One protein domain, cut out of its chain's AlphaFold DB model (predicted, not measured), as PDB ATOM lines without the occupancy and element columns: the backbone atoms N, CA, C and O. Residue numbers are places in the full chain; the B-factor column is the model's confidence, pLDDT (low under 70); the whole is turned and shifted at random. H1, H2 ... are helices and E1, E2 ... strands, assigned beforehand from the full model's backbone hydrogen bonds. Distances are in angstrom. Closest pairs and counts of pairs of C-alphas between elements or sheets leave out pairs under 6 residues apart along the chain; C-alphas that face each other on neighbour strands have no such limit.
ATOM      1  N   GLY A   2      91.739 226.070 319.018       43.81
ATOM      2  CA  GLY A   2      92.231 227.432 319.329       43.81
ATOM      3  C   GLY A   2      93.700 227.718 318.964       43.81
ATOM      4  O   GLY A   2      93.992 228.768 318.400       43.81
ATOM      5  N   ARG A   3      94.612 226.755 319.169       45.72
ATOM      6  CA  ARG A   3      96.053 226.904 318.854       45.72
ATOM      7  C   ARG A   3      96.359 227.115 317.363       45.72
ATOM      8  O   ARG A   3      97.297 227.826 317.027       45.72
ATOM      9  N   TRP A   4      95.534 226.573 316.463       41.91
ATOM     10  CA  TRP A   4      95.734 226.718 315.013       41.91
ATOM     11  C   TRP A   4      95.451 228.146 314.510       41.91
ATOM     12  O   TRP A   4      96.063 228.602 313.547       41.91
ATOM     13  N   ARG A   5      94.560 228.897 315.179       49.25
ATOM     14  CA  ARG A   5      94.309 230.310 314.837       49.25
ATOM     15  C   ARG A   5      95.461 231.217 315.270       49.25
ATOM     16  O   ARG A   5      95.785 232.154 314.548       49.25
ATOM     17  N   GLN A   6      96.110 230.890 316.388       50.31
ATOM     18  CA  GLN A   6      97.275 231.615 316.897       50.31
ATOM     19  C   GLN A   6      98.492 231.449 315.973       50.31
ATOM     20  O   GLN A   6      99.145 232.436 315.641       50.31
ATOM     21  N   LEU A   7      98.718 230.239 315.443       48.44
ATOM     22  CA  LEU A   7      99.790 229.991 314.471       48.44
ATOM     23  C   LEU A   7      99.562 230.735 313.139       48.44
ATOM     24  O   LEU A   7     100.490 231.312 312.580       48.44
ATOM     25  N   LYS A   8      98.315 230.803 312.644       55.28
ATOM     26  CA  LYS A   8      97.987 231.554 311.411       55.28
ATOM     27  C   LYS A   8      98.179 233.069 311.537       55.28
ATOM     28  O   LYS A   8      98.396 233.724 310.521       55.28
ATOM     29  N   GLN A   9      98.078 233.636 312.740       57.91
ATOM     30  CA  GLN A   9      98.346 235.062 312.964       57.91
ATOM     31  C   GLN A   9      99.845 235.370 313.021       57.91
ATOM     32  O   GLN A   9     100.248 236.427 312.545       57.91
ATOM     33  N   GLN A  10     100.665 234.441 313.521       57.00
ATOM     34  CA  GLN A  10     102.124 234.592 313.563       57.00
ATOM     35  C   GLN A  10     102.799 234.376 312.198       57.00
ATOM     36  O   GLN A  10     103.889 234.883 311.969       57.00
ATOM     37  N   LEU A  11     102.135 233.677 311.271       46.16
ATOM     38  CA  LEU A  11     102.644 233.384 309.925       46.16
ATOM     39  C   LEU A  11     102.195 234.386 308.846       46.16
ATOM     40  O   LEU A  11     102.357 234.115 307.655       46.16
ATOM     41  N   ARG A  12     101.611 235.539 309.210       41.50
ATOM     42  CA  ARG A  12     101.325 236.580 308.210       41.50
ATOM     43  C   ARG A  12     102.630 237.271 307.800       41.50
ATOM     44  O   ARG A  12     103.330 237.777 308.676       41.50
ATOM     45  N   PRO A  13     102.956 237.336 306.498       39.81
ATOM     46  CA  PRO A  13     104.119 238.083 306.043       39.81
ATOM     47  C   PRO A  13     103.955 239.577 306.379       39.81
ATOM     48  O   PRO A  13     102.826 240.083 306.371       39.81
ATOM     49  N   PRO A  14     105.056 240.291 306.679       47.31
ATOM     50  CA  PRO A  14     105.001 241.719 306.958       47.31
ATOM     51  C   PRO A  14     104.470 242.489 305.734       47.31
ATOM     52  O   PRO A  14     104.707 242.066 304.597       47.31
ATOM     53  N   PRO A  15     103.755 243.610 305.940       42.12
ATOM     54  CA  PRO A  15     103.265 244.430 304.840       42.12
ATOM     55  C   PRO A  15     104.448 244.913 304.001       42.12
ATOM     56  O   PRO A  15     105.420 245.454 304.531       42.12
ATOM     57  N   GLN A  16     104.382 244.688 302.688       42.47
ATOM     58  CA  GLN A  16     105.413 245.183 301.787       42.47
ATOM     59  C   GLN A  16     105.408 246.719 301.779       42.47
ATOM     60  O   GLN A  16     104.328 247.321 301.808       42.47
ATOM     61  N   PRO A  17     106.587 247.364 301.746       37.53
ATOM     62  CA  PRO A  17     106.665 248.812 301.641       37.53
ATOM     63  C   PRO A  17     105.991 249.262 300.342       37.53
ATOM     64  O   PRO A  17     106.201 248.675 299.277       37.53
ATOM     65  N   LYS A  18     105.144 250.291 300.444       35.31
ATOM     66  CA  LYS A  18     104.490 250.901 299.286       35.31
ATOM     67  C   LYS A  18     105.579 251.426 298.345       35.31
ATOM     68  O   LYS A  18     106.457 252.164 298.778       35.31
ATOM     69  N   ARG A  19     105.527 251.014 297.074       36.91
ATOM     70  CA  ARG A  19     106.342 251.588 295.996       36.91
ATOM     71  C   ARG A  19     105.951 253.056 295.843       36.91
ATOM     72  O   ARG A  19     104.901 253.349 295.282       36.91
ATOM     73  N   GLU A  20     106.772 253.952 296.367       37.22
ATOM     74  CA  GLU A  20     106.706 255.364 296.011       37.22
ATOM     75  C   GLU A  20     107.340 255.559 294.626       37.22
ATOM     76  O   GLU A  20     108.361 254.953 294.292       37.22
ATOM     77  N   HIS A  21     106.635 256.338 293.806       39.28
ATOM     78  CA  HIS A  21     106.938 256.689 292.422       39.28
ATOM     79  C   HIS A  21     108.363 257.233 292.253       39.28
ATOM     80  O   HIS A  21     108.728 258.223 292.883       39.28
ATOM     81  N   TYR A  22     109.117 256.654 291.318       35.62
ATOM     82  CA  TYR A  22     110.259 257.306 290.675       35.62
ATOM     83  C   TYR A  22     109.835 257.733 289.267       35.62
ATOM     84  O   TYR A  22     110.191 257.096 288.283       35.62
ATOM     85  N   ASP A  23     109.064 258.814 289.193       42.41
ATOM     86  CA  ASP A  23     108.913 259.615 287.980       42.41
ATOM     87  C   ASP A  23     109.475 261.000 288.299       42.41
ATOM     88  O   ASP A  23     108.904 261.709 289.127       42.41
ATOM     89  N   ASN A  24     110.633 261.323 287.713       43.69
ATOM     90  CA  ASN A  24     111.126 262.665 287.357       43.69
ATOM     91  C   ASN A  24     112.652 262.730 287.427       43.69
ATOM     92  O   ASN A  24     113.201 263.102 288.455       43.69
ATOM     93  N   LEU A  25     113.319 262.446 286.307       38.66
ATOM     94  CA  LEU A  25     114.580 263.087 285.917       38.66
ATOM     95  C   LEU A  25     114.697 263.045 284.380       38.66
ATOM     96  O   LEU A  25     115.576 262.397 283.820       38.66
ATOM     97  N   GLU A  26     113.804 263.754 283.685       40.47
ATOM     98  CA  GLU A  26     114.112 264.275 282.348       40.47
ATOM     99  C   GLU A  26     114.759 265.653 282.522       40.47
ATOM    100  O   GLU A  26     114.095 266.670 282.716       40.47
ATOM    101  N   GLY A  27     116.091 265.671 282.511       34.97
ATOM    102  CA  GLY A  27     116.905 266.880 282.543       34.97
ATOM    103  C   GLY A  27     117.788 266.950 281.305       34.97
ATOM    104  O   GLY A  27     118.750 266.196 281.189       34.97
ATOM    105  N   ARG A  28     117.418 267.855 280.392       42.91
ATOM    106  CA  ARG A  28     118.161 268.370 279.228       42.91
ATOM    107  C   ARG A  28     119.681 268.156 279.275       42.91
ATOM    108  O   ARG A  28     120.344 268.574 280.218       42.91
ATOM    109  N   SER A  29     120.246 267.665 278.174       36.34
ATOM    110  CA  SER A  29     121.650 267.907 277.826       36.34
ATOM    111  C   SER A  29     121.708 268.572 276.456       36.34
ATOM    112  O   SER A  29     121.491 267.939 275.426       36.34
ATOM    113  N   GLU A  30     121.949 269.881 276.481       41.34
ATOM    114  CA  GLU A  30     122.347 270.673 275.324       41.34
ATOM    115  C   GLU A  30     123.736 270.216 274.854       41.34
ATOM    116  O   GLU A  30     124.656 270.017 275.651       41.34
ATOM    117  N   MET A  31     123.871 270.016 273.544       38.94
ATOM    118  CA  MET A  31     125.128 269.678 272.889       38.94
ATOM    119  C   MET A  31     126.025 270.917 272.831       38.94
ATOM    120  O   MET A  31     125.763 271.834 272.058       38.94
ATOM    121  N   SER A  32     127.108 270.916 273.608       38.66
ATOM    122  CA  SER A  32     128.270 271.775 273.368       38.66
ATOM    123  C   SER A  32     129.307 270.992 272.563       38.66
ATOM    124  O   SER A  32     129.779 269.929 272.973       38.66
ATOM    125  N   SER A  33     129.606 271.510 271.378       46.88
ATOM    126  CA  SER A  33     130.629 271.037 270.460       46.88
ATOM    127  C   SER A  33     131.971 271.671 270.809       46.88
ATOM    128  O   SER A  33     132.256 272.766 270.340       46.88
ATOM    129  N   ASP A  34     132.811 270.965 271.565       35.19
ATOM    130  CA  ASP A  34     134.228 271.307 271.690       35.19
ATOM    131  C   ASP A  34     135.108 270.060 271.546       35.19
ATOM    132  O   ASP A  34     134.961 269.049 272.235       35.19
ATOM    133  N   SER A  35     136.035 270.146 270.593       46.59
ATOM    134  CA  SER A  35     137.040 269.127 270.284       46.59
ATOM    135  C   SER A  35     138.170 269.140 271.319       46.59
ATOM    136  O   SER A  35     138.695 270.218 271.597       46.59
ATOM    137  N   PRO A  36     138.678 267.986 271.800       47.28
ATOM    138  CA  PRO A  36     139.938 267.967 272.523       47.28
ATOM    139  C   PRO A  36     141.067 267.340 271.704       47.28
ATOM    140  O   PRO A  36     141.141 266.137 271.459       47.28
ATOM    141  N   SER A  37     141.996 268.233 271.376       41.72
ATOM    142  CA  SER A  37     143.428 268.002 271.230       41.72
ATOM    143  C   SER A  37     144.002 267.066 272.313       41.72
ATOM    144  O   SER A  37     143.578 267.060 273.470       41.72
ATOM    145  N   SER A  38     144.993 266.283 271.882       46.75
ATOM    146  CA  SER A  38     145.849 265.342 272.611       46.75
ATOM    147  C   SER A  38     145.864 265.457 274.146       46.75
ATOM    148  O   SER A  38     146.453 266.384 274.707       46.75
ATOM    149  N   ARG A  39     145.345 264.434 274.843       40.56
ATOM    150  CA  ARG A  39     145.650 264.186 276.262       40.56
ATOM    151  C   ARG A  39     146.470 262.915 276.435       40.56
ATOM    152  O   ARG A  39     146.111 261.834 275.979       40.56
ATOM    153  N   LYS A  40     147.599 263.102 277.116       41.09
ATOM    154  CA  LYS A  40     148.546 262.084 277.565       41.09
ATOM    155  C   LYS A  40     147.829 261.081 278.477       41.09
ATOM    156  O   LYS A  40     147.135 261.483 279.406       41.09
ATOM    157  N   PHE A  41     148.034 259.792 278.212       38.66
ATOM    158  CA  PHE A  41     147.587 258.678 279.049       38.66
ATOM    159  C   PHE A  41     148.223 258.779 280.445       38.66
ATOM    160  O   PHE A  41     149.406 258.483 280.627       38.66
ATOM    161  N   SER A  42     147.442 259.194 281.439       39.56
ATOM    162  CA  SER A  42     147.775 259.038 282.852       39.56
ATOM    163  C   SER A  42     147.541 257.584 283.269       39.56
ATOM    164  O   SER A  42     146.461 257.020 283.099       39.56
ATOM    165  N   LYS A  43     148.591 256.962 283.810       45.22
ATOM    166  CA  LYS A  43     148.548 255.643 284.446       45.22
ATOM    167  C   LYS A  43     147.626 255.673 285.673       45.22
ATOM    168  O   LYS A  43     147.827 256.495 286.559       45.22
ATOM    169  N   GLY A  44     146.728 254.692 285.765       45.75
ATOM    170  CA  GLY A  44     146.321 254.102 287.043       45.75
ATOM    171  C   GLY A  44     145.174 254.773 287.799       45.75
ATOM    172  O   GLY A  44     145.354 255.164 288.947       45.75
ATOM    173  N   GLY A  45     143.976 254.812 287.215       36.91
ATOM    174  CA  GLY A  45     142.745 254.880 288.006       36.91
ATOM    175  C   GLY A  45     142.349 253.468 288.436       36.91
ATOM    176  O   GLY A  45     141.973 252.660 287.595       36.91
ATOM    177  N   LYS A  46     142.465 253.137 289.728       40.75
ATOM    178  CA  LYS A  46     141.810 251.949 290.290       40.75
ATOM    179  C   LYS A  46     140.305 252.207 290.238       40.75
ATOM    180  O   LYS A  46     139.783 252.896 291.108       40.75
ATOM    181  N   GLU A  47     139.626 251.699 289.215       43.50
ATOM    182  CA  GLU A  47     138.163 251.649 289.196       43.50
ATOM    183  C   GLU A  47     137.713 250.741 290.345       43.50
ATOM    184  O   GLU A  47     137.792 249.514 290.288       43.50
ATOM    185  N   SER A  48     137.324 251.364 291.455       43.16
ATOM    186  CA  SER A  48     136.637 250.683 292.537       43.16
ATOM    187  C   SER A  48     135.262 250.287 292.021       43.16
ATOM    188  O   SER A  48     134.411 251.152 291.807       43.16
ATOM    189  N   TRP A  49     135.048 248.988 291.825       39.78
ATOM    190  CA  TRP A  49     133.713 248.437 291.631       39.78
ATOM    191  C   TRP A  49     132.780 248.996 292.715       39.78
ATOM    192  O   TRP A  49     133.199 249.078 293.879       39.78
ATOM    193  N   PRO A  50     131.549 249.414 292.368       41.06
ATOM    194  CA  PRO A  50     130.592 249.881 293.359       41.06
ATOM    195  C   PRO A  50     130.457 248.805 294.435       41.06
ATOM    196  O   PRO A  50     130.245 247.631 294.126       41.06
ATOM    197  N   LYS A  51     130.643 249.196 295.701       41.41
ATOM    198  CA  LYS A  51     130.442 248.302 296.842       41.41
ATOM    199  C   LYS A  51     128.978 247.874 296.825       41.41
ATOM    200  O   LYS A  51     128.115 248.634 297.257       41.41
ATOM    201  N   ILE A  52     128.704 246.689 296.281       44.06
ATOM    202  CA  ILE A  52     127.391 246.055 296.378       44.06
ATOM    203  C   ILE A  52     127.096 245.964 297.880       44.06
ATOM    204  O   ILE A  52     127.951 245.461 298.619       44.06
ATOM    205  N   PRO A  53     125.966 246.508 298.369       43.00
ATOM    206  CA  PRO A  53     125.631 246.429 299.780       43.00
ATOM    207  C   PRO A  53     125.684 244.965 300.201       43.00
ATOM    208  O   PRO A  53     125.150 244.096 299.514       43.00
ATOM    209  N   HIS A  54     126.381 244.700 301.304       40.66
ATOM    210  CA  HIS A  54     126.497 243.370 301.880       40.66
ATOM    211  C   HIS A  54     125.087 242.940 302.296       40.66
ATOM    212  O   HIS A  54     124.625 243.278 303.382       40.66
ATOM    213  N   ILE A  55     124.361 242.263 301.408       43.09
ATOM    214  CA  ILE A  55     123.108 241.606 301.760       43.09
ATOM    215  C   ILE A  55     123.565 240.437 302.631       43.09
ATOM    216  O   ILE A  55     124.217 239.535 302.097       43.09
ATOM    217  N   PRO A  56     123.336 240.447 303.963       43.22
ATOM    218  CA  PRO A  56     123.610 239.261 304.757       43.22
ATOM    219  C   PRO A  56     122.847 238.142 304.069       43.22
ATOM    220  O   PRO A  56     121.652 238.310 303.802       43.22
ATOM    221  N   ALA A  57     123.550 237.070 303.689       48.44
ATOM    222  CA  ALA A  57     122.912 235.892 303.134       48.44
ATOM    223  C   ALA A  57     121.753 235.592 304.077       48.44
ATOM    224  O   ALA A  57     121.981 235.283 305.247       48.44
ATOM    225  N   ARG A  58     120.519 235.829 303.618       44.75
ATOM    226  CA  ARG A  58     119.341 235.450 304.377       44.75
ATOM    227  C   ARG A  58     119.448 233.942 304.414       44.75
ATOM    228  O   ARG A  58     119.078 233.278 303.450       44.75
ATOM    229  N   SER A  59     120.042 233.414 305.480       49.81
ATOM    230  CA  SER A  59     119.814 232.050 305.891       49.81
ATOM    231  C   SER A  59     118.307 231.994 306.033       49.81
ATOM    232  O   SER A  59     117.727 232.569 306.953       49.81
ATOM    233  N   PHE A  60     117.643 231.436 305.023       52.47
ATOM    234  CA  PHE A  60     116.255 231.069 305.188       52.47
ATOM    235  C   PHE A  60     116.238 230.228 306.461       52.47
ATOM    236  O   PHE A  60     117.028 229.279 306.531       52.47
ATOM    237  N   PRO A  61     115.480 230.628 307.499       62.00
ATOM    238  CA  PRO A  61     115.431 229.864 308.730       62.00
ATOM    239  C   PRO A  61     115.072 228.441 308.326       62.00
ATOM    240  O   PRO A  61     114.029 228.195 307.716       62.00
ATOM    241  N   CYS A  62     116.016 227.525 308.532       64.56
ATOM    242  CA  CYS A  62     115.819 226.143 308.162       64.56
ATOM    243  C   CYS A  62     114.864 225.587 309.207       64.56
ATOM    244  O   CYS A  62     115.293 225.138 310.260       64.56
ATOM    245  N   TYR A  63     113.559 225.667 308.946       78.00
ATOM    246  CA  TYR A  63     112.541 225.252 309.912       78.00
ATOM    247  C   TYR A  63     112.757 223.812 310.397       78.00
ATOM    248  O   TYR A  63     112.363 223.478 311.506       78.00
ATOM    249  N   ILE A  64     113.457 222.979 309.616       78.81
ATOM    250  CA  ILE A  64     113.821 221.614 309.999       78.81
ATOM    251  C   ILE A  64     114.692 221.551 311.261       78.81
ATOM    252  O   ILE A  64     114.596 220.576 311.994       78.81
ATOM    253  N   THR A  65     115.510 222.572 311.548       78.38
ATOM    254  CA  THR A  65     116.343 222.600 312.762       78.38
ATOM    255  C   THR A  65     115.543 222.956 314.012       78.38
ATOM    256  O   THR A  65     116.012 222.711 315.118       78.38
ATOM    257  N   GLU A  66     114.350 223.531 313.847       86.44
ATOM    258  CA  GLU A  66     113.432 223.848 314.948       86.44
ATOM    259  C   GLU A  66     112.473 222.688 315.257       86.44
ATOM    260  O   GLU A  66     111.856 222.663 316.324       86.44
ATOM    261  N   VAL A  67     112.339 221.713 314.350       86.44
ATOM    262  CA  VAL A  67     111.487 220.540 314.570       86.44
ATOM    263  C   VAL A  67     112.210 219.547 315.489       86.44
ATOM    264  O   VAL A  67     113.323 219.125 315.169       86.44
ATOM    265  N   PRO A  68     111.586 219.110 316.602       90.31
ATOM    266  CA  PRO A  68     112.139 218.059 317.446       90.31
ATOM    267  C   PRO A  68     112.475 216.793 316.640       90.31
ATOM    268  O   PRO A  68     111.661 216.364 315.813       90.31
ATOM    269  N   PRO A  69     113.631 216.155 316.892       85.31
ATOM    270  CA  PRO A  69     114.088 215.003 316.117       85.31
ATOM    271  C   PRO A  69     113.097 213.834 316.151       85.31
ATOM    272  O   PRO A  69     112.946 213.158 315.140       85.31
ATOM    273  N   ASP A  70     112.360 213.642 317.248       89.19
ATOM    274  CA  ASP A  70     111.344 212.586 317.361       89.19
ATOM    275  C   ASP A  70     110.215 212.752 316.333       89.19
ATOM    276  O   ASP A  70     109.763 211.780 315.728       89.19
ATOM    277  N   ILE A  71     109.793 213.997 316.078       91.94
ATOM    278  CA  ILE A  71     108.770 214.298 315.070       91.94
ATOM    279  C   ILE A  71     109.332 214.024 313.674       91.94
ATOM    280  O   ILE A  71     108.659 213.386 312.866       91.94
ATOM    281  N   LEU A  72     110.572 214.445 313.402       90.12
ATOM    282  CA  LEU A  72     111.226 214.170 312.120       90.12
ATOM    283  C   LEU A  72     111.338 212.664 311.868       90.12
ATOM    284  O   LEU A  72     110.944 212.207 310.797       90.12
ATOM    285  N   LEU A  73     111.783 211.891 312.866       91.31
ATOM    286  CA  LEU A  73     111.872 210.431 312.790       91.31
ATOM    287  C   LEU A  73     110.501 209.787 312.548       91.31
ATOM    288  O   LEU A  73     110.396 208.935 311.671       91.31
ATOM    289  N   SER A  74     109.444 210.253 313.222       93.62
ATOM    290  CA  SER A  74     108.081 209.729 313.027       93.62
ATOM    291  C   SER A  74     107.522 209.958 311.618       93.62
ATOM    292  O   SER A  74     106.731 209.158 311.126       93.62
ATOM    293  N   VAL A  75     107.943 211.034 310.944       94.56
ATOM    294  CA  VAL A  75     107.481 211.364 309.587       94.56
ATOM    295  C   VAL A  75     108.282 210.594 308.534       94.56
ATOM    296  O   VAL A  75     107.766 210.347 307.445       94.56
ATOM    297  N   THR A  76     109.514 210.163 308.844       95.12
ATOM    298  CA  THR A  76     110.397 209.492 307.868       95.12
ATOM    299  C   THR A  76     109.832 208.205 307.286       95.12
ATOM    300  O   THR A  76     110.202 207.833 306.167       95.12
ATOM    301  N   ASP A  77     108.920 207.550 308.004       93.19
ATOM    302  CA  ASP A  77     108.266 206.341 307.522       93.19
ATOM    303  C   ASP A  77     107.285 206.610 306.380       93.19
ATOM    304  O   ASP A  77     107.157 205.769 305.489       93.19
ATOM    305  N   PHE A  78     106.696 207.807 306.351       96.19
ATOM    306  CA  PHE A  78     105.736 208.256 305.342       96.19
ATOM    307  C   PHE A  78     106.384 208.957 304.142       96.19
ATOM    308  O   PHE A  78     105.682 209.341 303.208       96.19
ATOM    309  N   LEU A  79     107.707 209.153 304.162       95.62
ATOM    310  CA  LEU A  79     108.446 209.724 303.039       95.62
ATOM    311  C   LEU A  79     108.681 208.672 301.946       95.62
ATOM    312  O   LEU A  79     108.963 207.503 302.238       95.62
ATOM    313  N   ASP A  80     108.627 209.114 300.690       96.50
ATOM    314  CA  ASP A  80     109.114 208.349 299.539       96.50
ATOM    315  C   ASP A  80     110.626 208.072 299.663       96.50
ATOM    316  O   ASP A  80     111.324 208.655 300.505       96.50
ATOM    317  N   ALA A  81     111.163 207.139 298.869       96.94
ATOM    318  CA  ALA A  81     112.559 206.735 299.037       96.94
ATOM    319  C   ALA A  81     113.517 207.894 298.721       96.94
ATOM    320  O   ALA A  81     114.531 208.052 299.408       96.94
ATOM    321  N   ALA A  82     113.166 208.743 297.750       96.25
ATOM    322  CA  ALA A  82     113.927 209.937 297.399       96.25
ATOM    323  C   ALA A  82     114.005 210.940 298.563       96.25
ATOM    324  O   ALA A  82     115.109 211.338 298.945       96.25
ATOM    325  N   SER A  83     112.877 211.337 299.168       94.81
ATOM    326  CA  SER A  83     112.882 212.323 300.263       94.81
ATOM    327  C   SER A  83     113.482 211.742 301.538       94.81
ATOM    328  O   SER A  83     114.190 212.445 302.260       94.81
ATOM    329  N   HIS A  84     113.267 210.447 301.794       95.62
ATOM    330  CA  HIS A  84     113.912 209.737 302.898       95.62
ATOM    331  C   HIS A  84     115.440 209.778 302.759       95.62
ATOM    332  O   HIS A  84     116.153 210.148 303.695       95.62
ATOM    333  N   ASN A  85     115.959 209.440 301.575       95.69
ATOM    334  CA  ASN A  85     117.392 209.466 301.303       95.69
ATOM    335  C   ASN A  85     117.953 210.899 301.279       95.69
ATOM    336  O   ASN A  85     119.087 211.109 301.705       95.69
ATOM    337  N   ALA A  86     117.174 211.899 300.850       93.69
ATOM    338  CA  ALA A  86     117.572 213.306 300.915       93.69
ATOM    339  C   ALA A  86     117.721 213.781 302.365       93.69
ATOM    340  O   ALA A  86     118.762 214.325 302.727       93.69
ATOM    341  N   LEU A  87     116.737 213.492 303.227       92.19
ATOM    342  CA  LEU A  87     116.807 213.799 304.658       92.19
ATOM    343  C   LEU A  87     118.027 213.136 305.308       92.19
ATOM    344  O   LEU A  87     118.753 213.780 306.068       92.19
ATOM    345  N   ARG A  88     118.303 211.881 304.941       94.25
ATOM    346  CA  ARG A  88     119.482 211.128 305.380       94.25
ATOM    347  C   ARG A  88     120.807 211.839 305.063       94.25
ATOM    348  O   ARG A  88     121.760 211.671 305.817       94.25
ATOM    349  N   LEU A  89     120.881 212.640 303.997       92.88
ATOM    350  CA  LEU A  89     122.084 213.394 303.618       92.88
ATOM    351  C   LEU A  89     122.204 214.776 304.275       92.88
ATOM    352  O   LEU A  89     123.285 215.358 304.245       92.88
ATOM    353  N   THR A  90     121.144 215.299 304.895       88.44
ATOM    354  CA  THR A  90     121.177 216.647 305.496       88.44
ATOM    355  C   THR A  90     122.074 216.743 306.731       88.44
ATOM    356  O   THR A  90     122.643 217.801 306.997       88.44
ATOM    357  N   CYS A  91     122.223 215.660 307.504       87.56
ATOM    358  CA  CYS A  91     123.104 215.646 308.667       87.56
ATOM    359  C   CYS A  91     123.653 214.249 308.980       87.56
ATOM    360  O   CYS A  91     123.067 213.219 308.641       87.56
ATOM    361  N   ARG A  92     124.779 214.212 309.705       90.62
ATOM    362  CA  ARG A  92     125.435 212.959 310.110       90.62
ATOM    363  C   ARG A  92     124.535 212.074 310.981       90.62
ATOM    364  O   ARG A  92     124.599 210.859 310.846       90.62
ATOM    365  N   GLY A  93     123.705 212.672 311.841       91.12
ATOM    366  CA  GLY A  93     122.788 211.939 312.719       91.12
ATOM    367  C   GLY A  93     121.723 211.169 311.939       91.12
ATOM    368  O   GLY A  93     121.545 209.972 312.149       91.12
ATOM    369  N   PHE A  94     121.072 211.812 310.966       92.81
ATOM    370  CA  PHE A  94     120.138 211.118 310.079       92.81
ATOM    371  C   PHE A  94     120.844 210.102 309.191       92.81
ATOM    372  O   PHE A  94     120.318 209.009 309.008       92.81
ATOM    373  N   HIS A  95     122.058 210.398 308.721       94.38
ATOM    374  CA  HIS A  95     122.842 209.438 307.948       94.38
ATOM    375  C   HIS A  95     123.069 208.107 308.686       94.38
ATOM    376  O   HIS A  95     123.064 207.045 308.052       94.38
ATOM    377  N   THR A  96     123.272 208.162 310.008       94.94
ATOM    378  CA  THR A  96     123.466 206.982 310.863       94.94
ATOM    379  C   THR A  96     122.162 206.329 311.311       94.94
ATOM    380  O   THR A  96     122.107 205.105 311.380       94.94
ATOM    381  N   SER A  97     121.126 207.115 311.615       93.94
ATOM    382  CA  SER A  97     119.871 206.599 312.184       93.94
ATOM    383  C   SER A  97     118.889 206.092 311.129       93.94
ATOM    384  O   SER A  97     118.120 205.171 311.397       93.94
ATOM    385  N   LEU A  98     118.905 206.671 309.926       95.19
ATOM    386  CA  LEU A  98     118.017 206.294 308.830       95.19
ATOM    387  C   LEU A  98     118.694 205.272 307.914       95.19
ATOM    388  O   LEU A  98     119.839 205.444 307.482       95.19
ATOM    389  N   LYS A  99     117.965 204.202 307.587       96.38
ATOM    390  CA  LYS A  99     118.421 203.180 306.639       96.38
ATOM    391  C   LYS A  99     118.216 203.675 305.212       96.38
ATOM    392  O   LYS A  99     117.182 204.249 304.895       96.38
ATOM    393  N   LEU A 100     119.183 203.405 304.338       96.75
ATOM    394  CA  LEU A 100     119.042 203.702 302.916       96.75
ATOM    395  C   LEU A 100     117.846 202.925 302.342       96.75
ATOM    396  O   LEU A 100     117.806 201.697 302.443       96.75
ATOM    397  N   ARG A 101     116.894 203.632 301.729       97.19
ATOM    398  CA  ARG A 101     115.780 203.012 300.999       97.19
ATOM    399  C   ARG A 101     116.164 202.838 299.535       97.19
ATOM    400  O   ARG A 101     116.822 203.702 298.954       97.19
ATOM    401  N   LYS A 102     115.772 201.710 298.940       97.56
ATOM    402  CA  LYS A 102     115.963 201.475 297.507       97.56
ATOM    403  C   LYS A 102     115.008 202.389 296.742       97.56
ATOM    404  O   LYS A 102     113.815 202.353 297.014       97.56
ATOM    405  N   MET A 103     115.556 203.182 295.830       97.75
ATOM    406  CA  MET A 103     114.792 204.071 294.957       97.75
ATOM    407  C   MET A 103     114.434 203.342 293.664       97.75
ATOM    408  O   MET A 103     115.211 202.505 293.185       97.75
ATOM    409  N   ASP A 104     113.274 203.657 293.101       97.19
ATOM    410  CA  ASP A 104     112.990 203.350 291.701       97.19
ATOM    411  C   ASP A 104     113.685 204.349 290.748       97.19
ATOM    412  O   ASP A 104     114.370 205.281 291.170       97.19
ATOM    413  N   VAL A 105     113.547 204.137 289.435       95.56
ATOM    414  CA  VAL A 105     114.201 204.977 288.415       95.56
ATOM    415  C   VAL A 105     113.678 206.421 288.430       95.56
ATOM    416  O   VAL A 105     114.439 207.355 288.190       95.56
ATOM    417  N   SER A 106     112.390 206.629 288.712       95.25
ATOM    418  CA  SER A 106     111.776 207.963 288.750       95.25
ATOM    419  C   SER A 106     112.212 208.741 289.997       95.25
ATOM    420  O   SER A 106     112.534 209.934 289.932       95.25
ATOM    421  N   GLU A 107     112.261 208.056 291.136       94.81
ATOM    422  CA  GLU A 107     112.775 208.573 292.400       94.81
ATOM    423  C   GLU A 107     114.263 208.928 292.296       94.81
ATOM    424  O   GLU A 107     114.660 209.999 292.752       94.81
ATOM    425  N   ASP A 108     115.077 208.098 291.636       94.94
ATOM    426  CA  ASP A 108     116.511 208.351 291.436       94.94
ATOM    427  C   ASP A 108     116.777 209.632 290.625       94.94
ATOM    428  O   ASP A 108     117.626 210.457 290.985       94.94
ATOM    429  N   VAL A 109     115.988 209.868 289.570       91.56
ATOM    430  CA  VAL A 109     116.056 211.106 288.773       91.56
ATOM    431  C   VAL A 109     115.677 212.325 289.620       91.56
ATOM    432  O   VAL A 109     116.347 213.364 289.555       91.56
ATOM    433  N   SER A 110     114.630 212.207 290.438       91.56
ATOM    434  CA  SER A 110     114.159 213.283 291.318       91.56
ATOM    435  C   SER A 110     115.194 213.615 292.393       91.56
ATOM    436  O   SER A 110     115.575 214.777 292.557       91.56
ATOM    437  N   PHE A 111     115.729 212.586 293.046       94.12
ATOM    438  CA  PHE A 111     116.783 212.689 294.046       94.12
ATOM    439  C   PHE A 111     118.043 213.341 293.468       94.12
ATOM    440  O   PHE A 111     118.529 214.341 293.999       94.12
ATOM    441  N   THR A 112     118.523 212.861 292.317       92.56
ATOM    442  CA  THR A 112     119.676 213.446 291.616       92.56
ATOM    443  C   THR A 112     119.441 214.916 291.273       92.56
ATOM    444  O   THR A 112     120.342 215.747 291.405       92.56
ATOM    445  N   THR A 113     118.222 215.268 290.861       90.56
ATOM    446  CA  THR A 113     117.846 216.655 290.565       90.56
ATOM    447  C   THR A 113     117.895 217.535 291.815       90.56
ATOM    448  O   THR A 113     118.377 218.664 291.742       90.56
ATOM    449  N   TRP A 114     117.445 217.043 292.971       91.81
ATOM    450  CA  TRP A 114     117.534 217.784 294.233       91.81
ATOM    451  C   TRP A 114     118.973 217.985 294.692       91.81
ATOM    452  O   TRP A 114     119.331 219.106 295.040       91.81
ATOM    453  N   ILE A 115     119.813 216.950 294.611       93.12
ATOM    454  CA  ILE A 115     121.240 217.067 294.943       93.12
ATOM    455  C   ILE A 115     121.924 218.098 294.043       93.12
ATOM    456  O   ILE A 115     122.654 218.957 294.533       93.12
ATOM    457  N   LYS A 116     121.639 218.083 292.735       93.31
ATOM    458  CA  LYS A 116     122.147 219.105 291.808       93.31
ATOM    459  C   LYS A 116     121.687 220.514 292.192       93.31
ATOM    460  O   LYS A 116     122.507 221.426 292.201       93.31
ATOM    461  N   LYS A 117     120.408 220.697 292.540       93.19
ATOM    462  CA  LYS A 117     119.864 221.993 292.982       93.19
ATOM    463  C   LYS A 117     120.502 222.487 294.280       93.19
ATOM    464  O   LYS A 117     120.772 223.681 294.391       93.19
ATOM    465  N   ASP A 118     120.748 221.596 295.236       92.31
ATOM    466  CA  ASP A 118     121.390 221.945 296.504       92.31
ATOM    467  C   ASP A 118     122.848 222.373 296.282       92.31
ATOM    468  O   ASP A 118     123.229 223.488 296.641       92.31
ATOM    469  N   LEU A 119     123.630 221.561 295.559       93.12
ATOM    470  CA  LEU A 119     125.008 221.895 295.180       93.12
ATOM    471  C   LEU A 119     125.085 223.217 294.403       93.12
ATOM    472  O   LEU A 119     125.947 224.061 294.664       93.12
ATOM    473  N   PHE A 120     124.161 223.430 293.467       96.19
ATOM    474  CA  PHE A 120     124.068 224.679 292.721       96.19
ATOM    475  C   PHE A 120     123.748 225.876 293.626       96.19
ATOM    476  O   PHE A 120     124.370 226.928 293.488       96.19
ATOM    477  N   SER A 121     122.836 225.719 294.587       94.88
ATOM    478  CA  SER A 121     122.486 226.775 295.548       94.88
ATOM    479  C   SER A 121     123.676 227.156 296.430       94.88
ATOM    480  O   SER A 121     123.932 228.341 296.641       94.88
ATOM    481  N   GLN A 122     124.457 226.169 296.880       94.38
ATOM    482  CA  GLN A 122     125.703 226.409 297.612       94.38
ATOM    483  C   GLN A 122     126.723 227.169 296.751       94.38
ATOM    484  O   GLN A 122     127.335 228.131 297.212       94.38
ATOM    485  N   THR A 123     126.856 226.790 295.479       95.81
ATOM    486  CA  THR A 123     127.747 227.467 294.522       95.81
ATOM    487  C   THR A 123     127.315 228.918 294.277       95.81
ATOM    488  O   THR A 123     128.141 229.829 294.307       95.81
ATOM    489  N   CYS A 124     126.009 229.170 294.139       96.56
ATOM    490  CA  CYS A 124     125.453 230.522 294.047       96.56
ATOM    491  C   CYS A 124     125.762 231.356 295.296       96.56
ATOM    492  O   CYS A 124     126.097 232.536 295.185       96.56
ATOM    493  N   ALA A 125     125.665 230.756 296.487       95.12
ATOM    494  CA  ALA A 125     126.000 231.427 297.738       95.12
ATOM    495  C   ALA A 125     127.493 231.792 297.810       95.12
ATOM    496  O   ALA A 125     127.824 232.902 298.224       95.12
ATOM    497  N   GLN A 126     128.384 230.907 297.350       96.12
ATOM    498  CA  GLN A 126     129.820 231.194 297.247       96.12
ATOM    499  C   GLN A 126     130.108 232.346 296.276       96.12
ATOM    500  O   GLN A 126     130.932 233.209 296.582       96.12
ATOM    501  N   GLU A 127     129.413 232.397 295.134       96.44
ATOM    502  CA  GLU A 127     129.545 233.497 294.172       96.44
ATOM    503  C   GLU A 127     129.110 234.837 294.775       96.44
ATOM    504  O   GLU A 127     129.848 235.818 294.691       96.44
ATOM    505  N   LEU A 128     127.960 234.870 295.459       95.31
ATOM    506  CA  LEU A 128     127.468 236.070 296.147       95.31
ATOM    507  C   LEU A 128     128.423 236.557 297.246       95.31
ATOM    508  O   LEU A 128     128.554 237.760 297.459       95.31
ATOM    509  N   GLN A 129     129.104 235.634 297.925       95.69
ATOM    510  CA  GLN A 129     130.108 235.937 298.949       95.69
ATOM    511  C   GLN A 129     131.482 236.307 298.368       95.69
ATOM    512  O   GLN A 129     132.416 236.531 299.133       95.69
ATOM    513  N   GLN A 130     131.630 236.358 297.037       93.81
ATOM    514  CA  GLN A 130     132.909 236.572 296.347       93.81
ATOM    515  C   GLN A 130     133.988 235.533 296.713       93.81
ATOM    516  O   GLN A 130     135.176 235.756 296.494       93.81
ATOM    517  N   ALA A 131     133.579 234.369 297.225       94.25
ATOM    518  CA  ALA A 131     134.448 233.223 297.498       94.25
ATOM    519  C   ALA A 131     134.632 232.326 296.256       94.25
ATOM    520  O   ALA A 131     135.173 231.225 296.345       94.25
ATOM    521  N   PHE A 132     134.160 232.790 295.097       91.31
ATOM    522  CA  PHE A 132     134.116 232.054 293.842       91.31
ATOM    523  C   PHE A 132     135.115 232.634 292.824       91.31
ATOM    524  O   PHE A 132     135.362 233.844 292.838       91.31
ATOM    525  N   PRO A 133     135.716 231.822 291.929       96.00
ATOM    526  CA  PRO A 133     136.669 232.329 290.947       96.00
ATOM    527  C   PRO A 133     136.058 233.439 290.068       96.00
ATOM    528  O   PRO A 133     135.032 233.206 289.432       96.00
ATOM    529  N   PRO A 134     136.702 234.615 289.926       94.81
ATOM    530  CA  PRO A 134     136.088 235.801 289.305       94.81
ATOM    531  C   PRO A 134     135.847 235.681 287.790       94.81
ATOM    532  O   PRO A 134     135.226 236.546 287.180       94.81
ATOM    533  N   HIS A 135     136.376 234.633 287.157       95.19
ATOM    534  CA  HIS A 135     136.205 234.355 285.731       95.19
ATOM    535  C   HIS A 135     135.083 233.348 285.449       95.19
ATOM    536  O   HIS A 135     134.843 233.034 284.280       95.19
ATOM    537  N   LEU A 136     134.429 232.835 286.494       96.44
ATOM    538  CA  LEU A 136     133.312 231.908 286.413       96.44
ATOM    539  C   LEU A 136     132.048 232.559 286.985       96.44
ATOM    540  O   LEU A 136     132.106 233.398 287.879       96.44
ATOM    541  N   ALA A 137     130.905 232.129 286.472       97.38
ATOM    542  CA  ALA A 137     129.580 232.566 286.879       97.38
ATOM    543  C   ALA A 137     128.617 231.370 286.867       97.38
ATOM    544  O   ALA A 137     128.712 230.491 286.004       97.38
ATOM    545  N   CYS A 138     127.684 231.335 287.812       97.81
ATOM    546  CA  CYS A 138     126.632 230.327 287.882       97.81
ATOM    547  C   CYS A 138     125.589 230.527 286.775       97.81
ATOM    548  O   CYS A 138     125.250 231.655 286.412       97.81
ATOM    549  N   CYS A 139     125.044 229.425 286.260       97.50
ATOM    550  CA  CYS A 139     123.870 229.421 285.395       97.50
ATOM    551  C   CYS A 139     122.750 228.581 286.009       97.50
ATOM    552  O   CYS A 139     122.892 227.370 286.167       97.50
ATOM    553  N   ALA A 140     121.613 229.224 286.273       96.81
ATOM    554  CA  ALA A 140     120.426 228.629 286.874       96.81
ATOM    555  C   ALA A 140     119.836 227.483 286.050       96.81
ATOM    556  O   ALA A 140     119.393 226.479 286.603       96.81
ATOM    557  N   ALA A 141     119.858 227.608 284.723       94.12
ATOM    558  CA  ALA A 141     119.258 226.613 283.846       94.12
ATOM    559  C   ALA A 141     120.160 225.387 283.625       94.12
ATOM    560  O   ALA A 141     119.670 224.262 283.671       94.12
ATOM    561  N   CYS A 142     121.480 225.575 283.490       93.31
ATOM    562  CA  CYS A 142     122.425 224.451 283.457       93.31
ATOM    563  C   CYS A 142     122.692 223.845 284.849       93.31
ATOM    564  O   CYS A 142     123.271 222.764 284.932       93.31
ATOM    565  N   MET A 143     122.324 224.545 285.933       95.88
ATOM    566  CA  MET A 143     122.652 224.207 287.328       95.88
ATOM    567  C   MET A 143     124.151 223.932 287.538       95.88
ATOM    568  O   MET A 143     124.546 223.016 288.257       95.88
ATOM    569  N   THR A 144     124.998 224.715 286.872       95.50
ATOM    570  CA  THR A 144     126.462 224.586 286.909       95.50
ATOM    571  C   THR A 144     127.122 225.948 286.702       95.50
ATOM    572  O   THR A 144     126.447 226.979 286.636       95.50
ATOM    573  N   THR A 145     128.447 225.967 286.615       96.44
ATOM    574  CA  THR A 145     129.242 227.180 286.426       96.44
ATOM    575  C   THR A 145     129.862 227.213 285.038       96.44
ATOM    576  O   THR A 145     130.230 226.188 284.466       96.44
ATOM    577  N   HIS A 146     129.973 228.416 284.484       94.44
ATOM    578  CA  HIS A 146     130.554 228.655 283.171       94.44
ATOM    579  C   HIS A 146     131.482 229.869 283.208       94.44
ATOM    580  O   HIS A 146     131.317 230.742 284.058       94.44
ATOM    581  N   PRO A 147     132.424 229.988 282.262       94.38
ATOM    582  CA  PRO A 147     133.178 231.219 282.076       94.38
ATOM    583  C   PRO A 147     132.285 232.448 281.849       94.38
ATOM    584  O   PRO A 147     131.335 232.383 281.069       94.38
ATOM    585  N   CYS A 148     132.635 233.599 282.434       95.12
ATOM    586  CA  CYS A 148     131.837 234.835 282.343       95.12
ATOM    587  C   CYS A 148     131.557 235.297 280.896       95.12
ATOM    588  O   CYS A 148     130.522 235.898 280.625       95.12
ATOM    589  N   HIS A 149     132.433 234.980 279.934       87.88
ATOM    590  CA  HIS A 149     132.228 235.325 278.518       87.88
ATOM    591  C   HIS A 149     131.080 234.548 277.847       87.88
ATOM    592  O   HIS A 149     130.619 234.942 276.774       87.88
ATOM    593  N   LEU A 150     130.606 233.462 278.472       88.50
ATOM    594  CA  LEU A 150     129.412 232.727 278.054       88.50
ATOM    595  C   LEU A 150     128.116 233.345 278.591       88.50
ATOM    596  O   LEU A 150     127.051 232.783 278.359       88.50
ATOM    597  N   PHE A 151     128.172 234.501 279.252       93.44
ATOM    598  CA  PHE A 151     127.005 235.260 279.698       93.44
ATOM    599  C   PHE A 151     126.891 236.577 278.922       93.44
ATOM    600  O   PHE A 151     127.860 237.081 278.334       93.44
ATOM    601  N   SER A 152     125.680 237.115 278.818       90.19
ATOM    602  CA  SER A 152     125.490 238.503 278.395       90.19
ATOM    603  C   SER A 152     125.919 239.449 279.534       90.19
ATOM    604  O   SER A 152     125.881 239.046 280.698       90.19
ATOM    605  N   PRO A 153     126.364 240.686 279.235       93.44
ATOM    606  CA  PRO A 153     126.691 241.662 280.278       93.44
ATOM    607  C   PRO A 153     125.524 241.878 281.253       93.44
ATOM    608  O   PRO A 153     125.726 241.857 282.462       93.44
ATOM    609  N   ASP A 154     124.298 241.955 280.733       95.06
ATOM    610  CA  ASP A 154     123.081 242.121 281.537       95.06
ATOM    611  C   ASP A 154     122.808 240.901 282.435       95.06
ATOM    612  O   ASP A 154     122.476 241.047 283.613       95.06
ATOM    613  N   ALA A 155     123.031 239.681 281.928       95.38
ATOM    614  CA  ALA A 155     122.908 238.470 282.735       95.38
ATOM    615  C   ALA A 155     123.920 238.443 283.891       95.38
ATOM    616  O   ALA A 155     123.576 238.003 284.985       95.38
ATOM    617  N   LEU A 156     125.146 238.949 283.705       96.50
ATOM    618  CA  LEU A 156     126.133 239.026 284.793       96.50
ATOM    619  C   LEU A 156     125.690 239.954 285.937       96.50
ATOM    620  O   LEU A 156     126.085 239.730 287.078       96.50
ATOM    621  N   HIS A 157     124.829 240.937 285.664       96.25
ATOM    622  CA  HIS A 157     124.210 241.779 286.694       96.25
ATOM    623  C   HIS A 157     123.004 241.119 287.382       96.25
ATOM    624  O   HIS A 157     122.571 241.575 288.439       96.25
ATOM    625  N   THR A 158     122.474 240.035 286.815       96.75
ATOM    626  CA  THR A 158     121.373 239.258 287.395       96.75
ATOM    627  C   THR A 158     121.894 238.364 288.533       96.75
ATOM    628  O   THR A 158     123.023 237.860 288.436       96.75
ATOM    629  N   PRO A 159     121.116 238.129 289.611       97.31
ATOM    630  CA  PRO A 159     121.502 237.204 290.673       97.31
ATOM    631  C   PRO A 159     121.826 235.792 290.144       97.31
ATOM    632  O   PRO A 159     121.136 235.313 289.241       97.31
ATOM    633  N   PRO A 160     122.813 235.078 290.723       97.38
ATOM    634  CA  PRO A 160     123.230 233.742 290.269       97.38
ATOM    635  C   PRO A 160     122.088 232.723 290.112       97.38
ATOM    636  O   PRO A 160     122.095 231.924 289.177       97.38
ATOM    637  N   ALA A 161     121.076 232.794 290.987       95.94
ATOM    638  CA  ALA A 161     119.923 231.890 290.996       95.94
ATOM    639  C   ALA A 161     118.947 232.085 289.818       95.94
ATOM    640  O   ALA A 161     118.154 231.191 289.537       95.94
ATOM    641  N   GLU A 162     119.005 233.223 289.124       96.88
ATOM    642  CA  GLU A 162     118.141 233.558 287.978       96.88
ATOM    643  C   GLU A 162     118.943 233.720 286.676       96.88
ATOM    644  O   GLU A 162     118.384 233.864 285.589       96.88
ATOM    645  N   ARG A 163     120.276 233.684 286.768       96.75
ATOM    646  CA  ARG A 163     121.171 233.968 285.652       96.75
ATOM    647  C   ARG A 163     121.162 232.851 284.613       96.75
ATOM    648  O   ARG A 163     121.371 231.677 284.923       96.75
ATOM    649  N   LEU A 164     121.029 233.224 283.344       95.81
ATOM    650  CA  LEU A 164     121.085 232.305 282.208       95.81
ATOM    651  C   LEU A 164     122.365 232.518 281.398       95.81
ATOM    652  O   LEU A 164     122.775 233.650 281.152       95.81
ATOM    653  N   CYS A 165     123.009 231.427 280.981       94.56
ATOM    654  CA  CYS A 165     124.117 231.493 280.034       94.56
ATOM    655  C   CYS A 165     123.578 231.710 278.610       94.56
ATOM    656  O   CYS A 165     122.438 231.360 278.298       94.56
ATOM    657  N   ARG A 166     124.421 232.212 277.704       87.81
ATOM    658  CA  ARG A 166     124.088 232.435 276.283       87.81
ATOM    659  C   ARG A 166     123.593 231.171 275.577       87.81
ATOM    660  O   ARG A 166     122.792 231.273 274.652       87.81
ATOM    661  N   GLY A 167     124.055 229.994 276.011       84.62
ATOM    662  CA  GLY A 167     123.558 228.710 275.513       84.62
ATOM    663  C   GLY A 167     122.068 228.527 275.809       84.62
ATOM    664  O   GLY A 167     121.303 228.176 274.914       84.62
ATOM    665  N   HIS A 168     121.641 228.868 277.028       87.12
ATOM    666  CA  HIS A 168     120.245 228.788 277.456       87.12
ATOM    667  C   HIS A 168     119.373 229.957 277.000       87.12
ATOM    668  O   HIS A 168     118.165 229.782 276.861       87.12
ATOM    669  N   GLU A 169     119.965 231.114 276.688       83.00
ATOM    670  CA  GLU A 169     119.265 232.200 275.985       83.00
ATOM    671  C   GLU A 169     118.813 231.776 274.564       83.00
ATOM    672  O   GLU A 169     118.108 232.533 273.894       83.00
ATOM    673  N   LYS A 170     119.205 230.576 274.089       77.19
ATOM    674  CA  LYS A 170     118.878 230.021 272.761       77.19
ATOM    675  C   LYS A 170     119.208 231.001 271.635       77.19
ATOM    676  O   LYS A 170     118.445 231.168 270.678       77.19
TER     677      LYS A 170
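Overview. This is residues 2 to 170 of the 426 residues of an uncharacterized protein of Viridothelium virens (UniProt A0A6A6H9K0). The body is built along one long helix, H5, with the short helices H2, H3 and H4 gathered at its first end and the small E1 E2 hairpin and H6 near its last. Residues 2 to 51 stick out from this body as a long arm that makes a wide loop and bears H1 at its tip. The 169 printed residues have named elements in the order H1 H2 H3 H4 H5 E1 E2 H6, the two strands antiparallel; under half of the residues are in them, and the class is mostly helix. The whole is extended, with a radius of gyration of the C-alphas of 25.0 A and spans of 79 by 43 by 32 A.

Along the chain. H1 is residues 2 to 10, 13.5 A long, from C-alpha 2 at (92.231, 227.432, 319.329). H2 is residues 69 to 76, H3 81 to 90, 14.6 A, and H4 92 to 97. H5, residues 105 to 128, runs 34.7 A from C-alpha 105 at (114.201, 204.977, 288.415). E1 is residues 136 to 139, E2 144 to 147, and H6 153 to 157, ending at C-alpha 157 (124.210, 241.779, 286.694).

Arrangement. H1 touches no helix. H2 is close to but not clearly touching H3, C-alphas 76 and 84 being closest at 6.1 A, and H2 and H4 are near each other. H3 and H4 touch only at the corner, closest at C-alphas 88 and 95, 4.6 A. H5, with residues 107 to 115 alone, touches H3 at a shallow tilt of 29 degrees, the same way; C-alphas 82 and 111 are closest, 5.2 A. The closest C-alphas of H5 and E1 are 124 and 138, 6.3 A. E1 and E2 form a hairpin, with N 137 and O 146 within hydrogen-bond range at 2.8 A. The closest C-alphas of E1 and H6 are 137 and 156, 7.6 A. Every O i to N i+4 pair is within hydrogen-bond range in H2 to H6, and 4 of 5 in H1.

Size, cuts and confidence. The C-alphas of Gly 2 and Ser 37 are farthest apart, 81.1 A. The printed part has no cut; H1 to H2 is a long link of 58 residues. Residues 2 to 62 have pLDDT under 70.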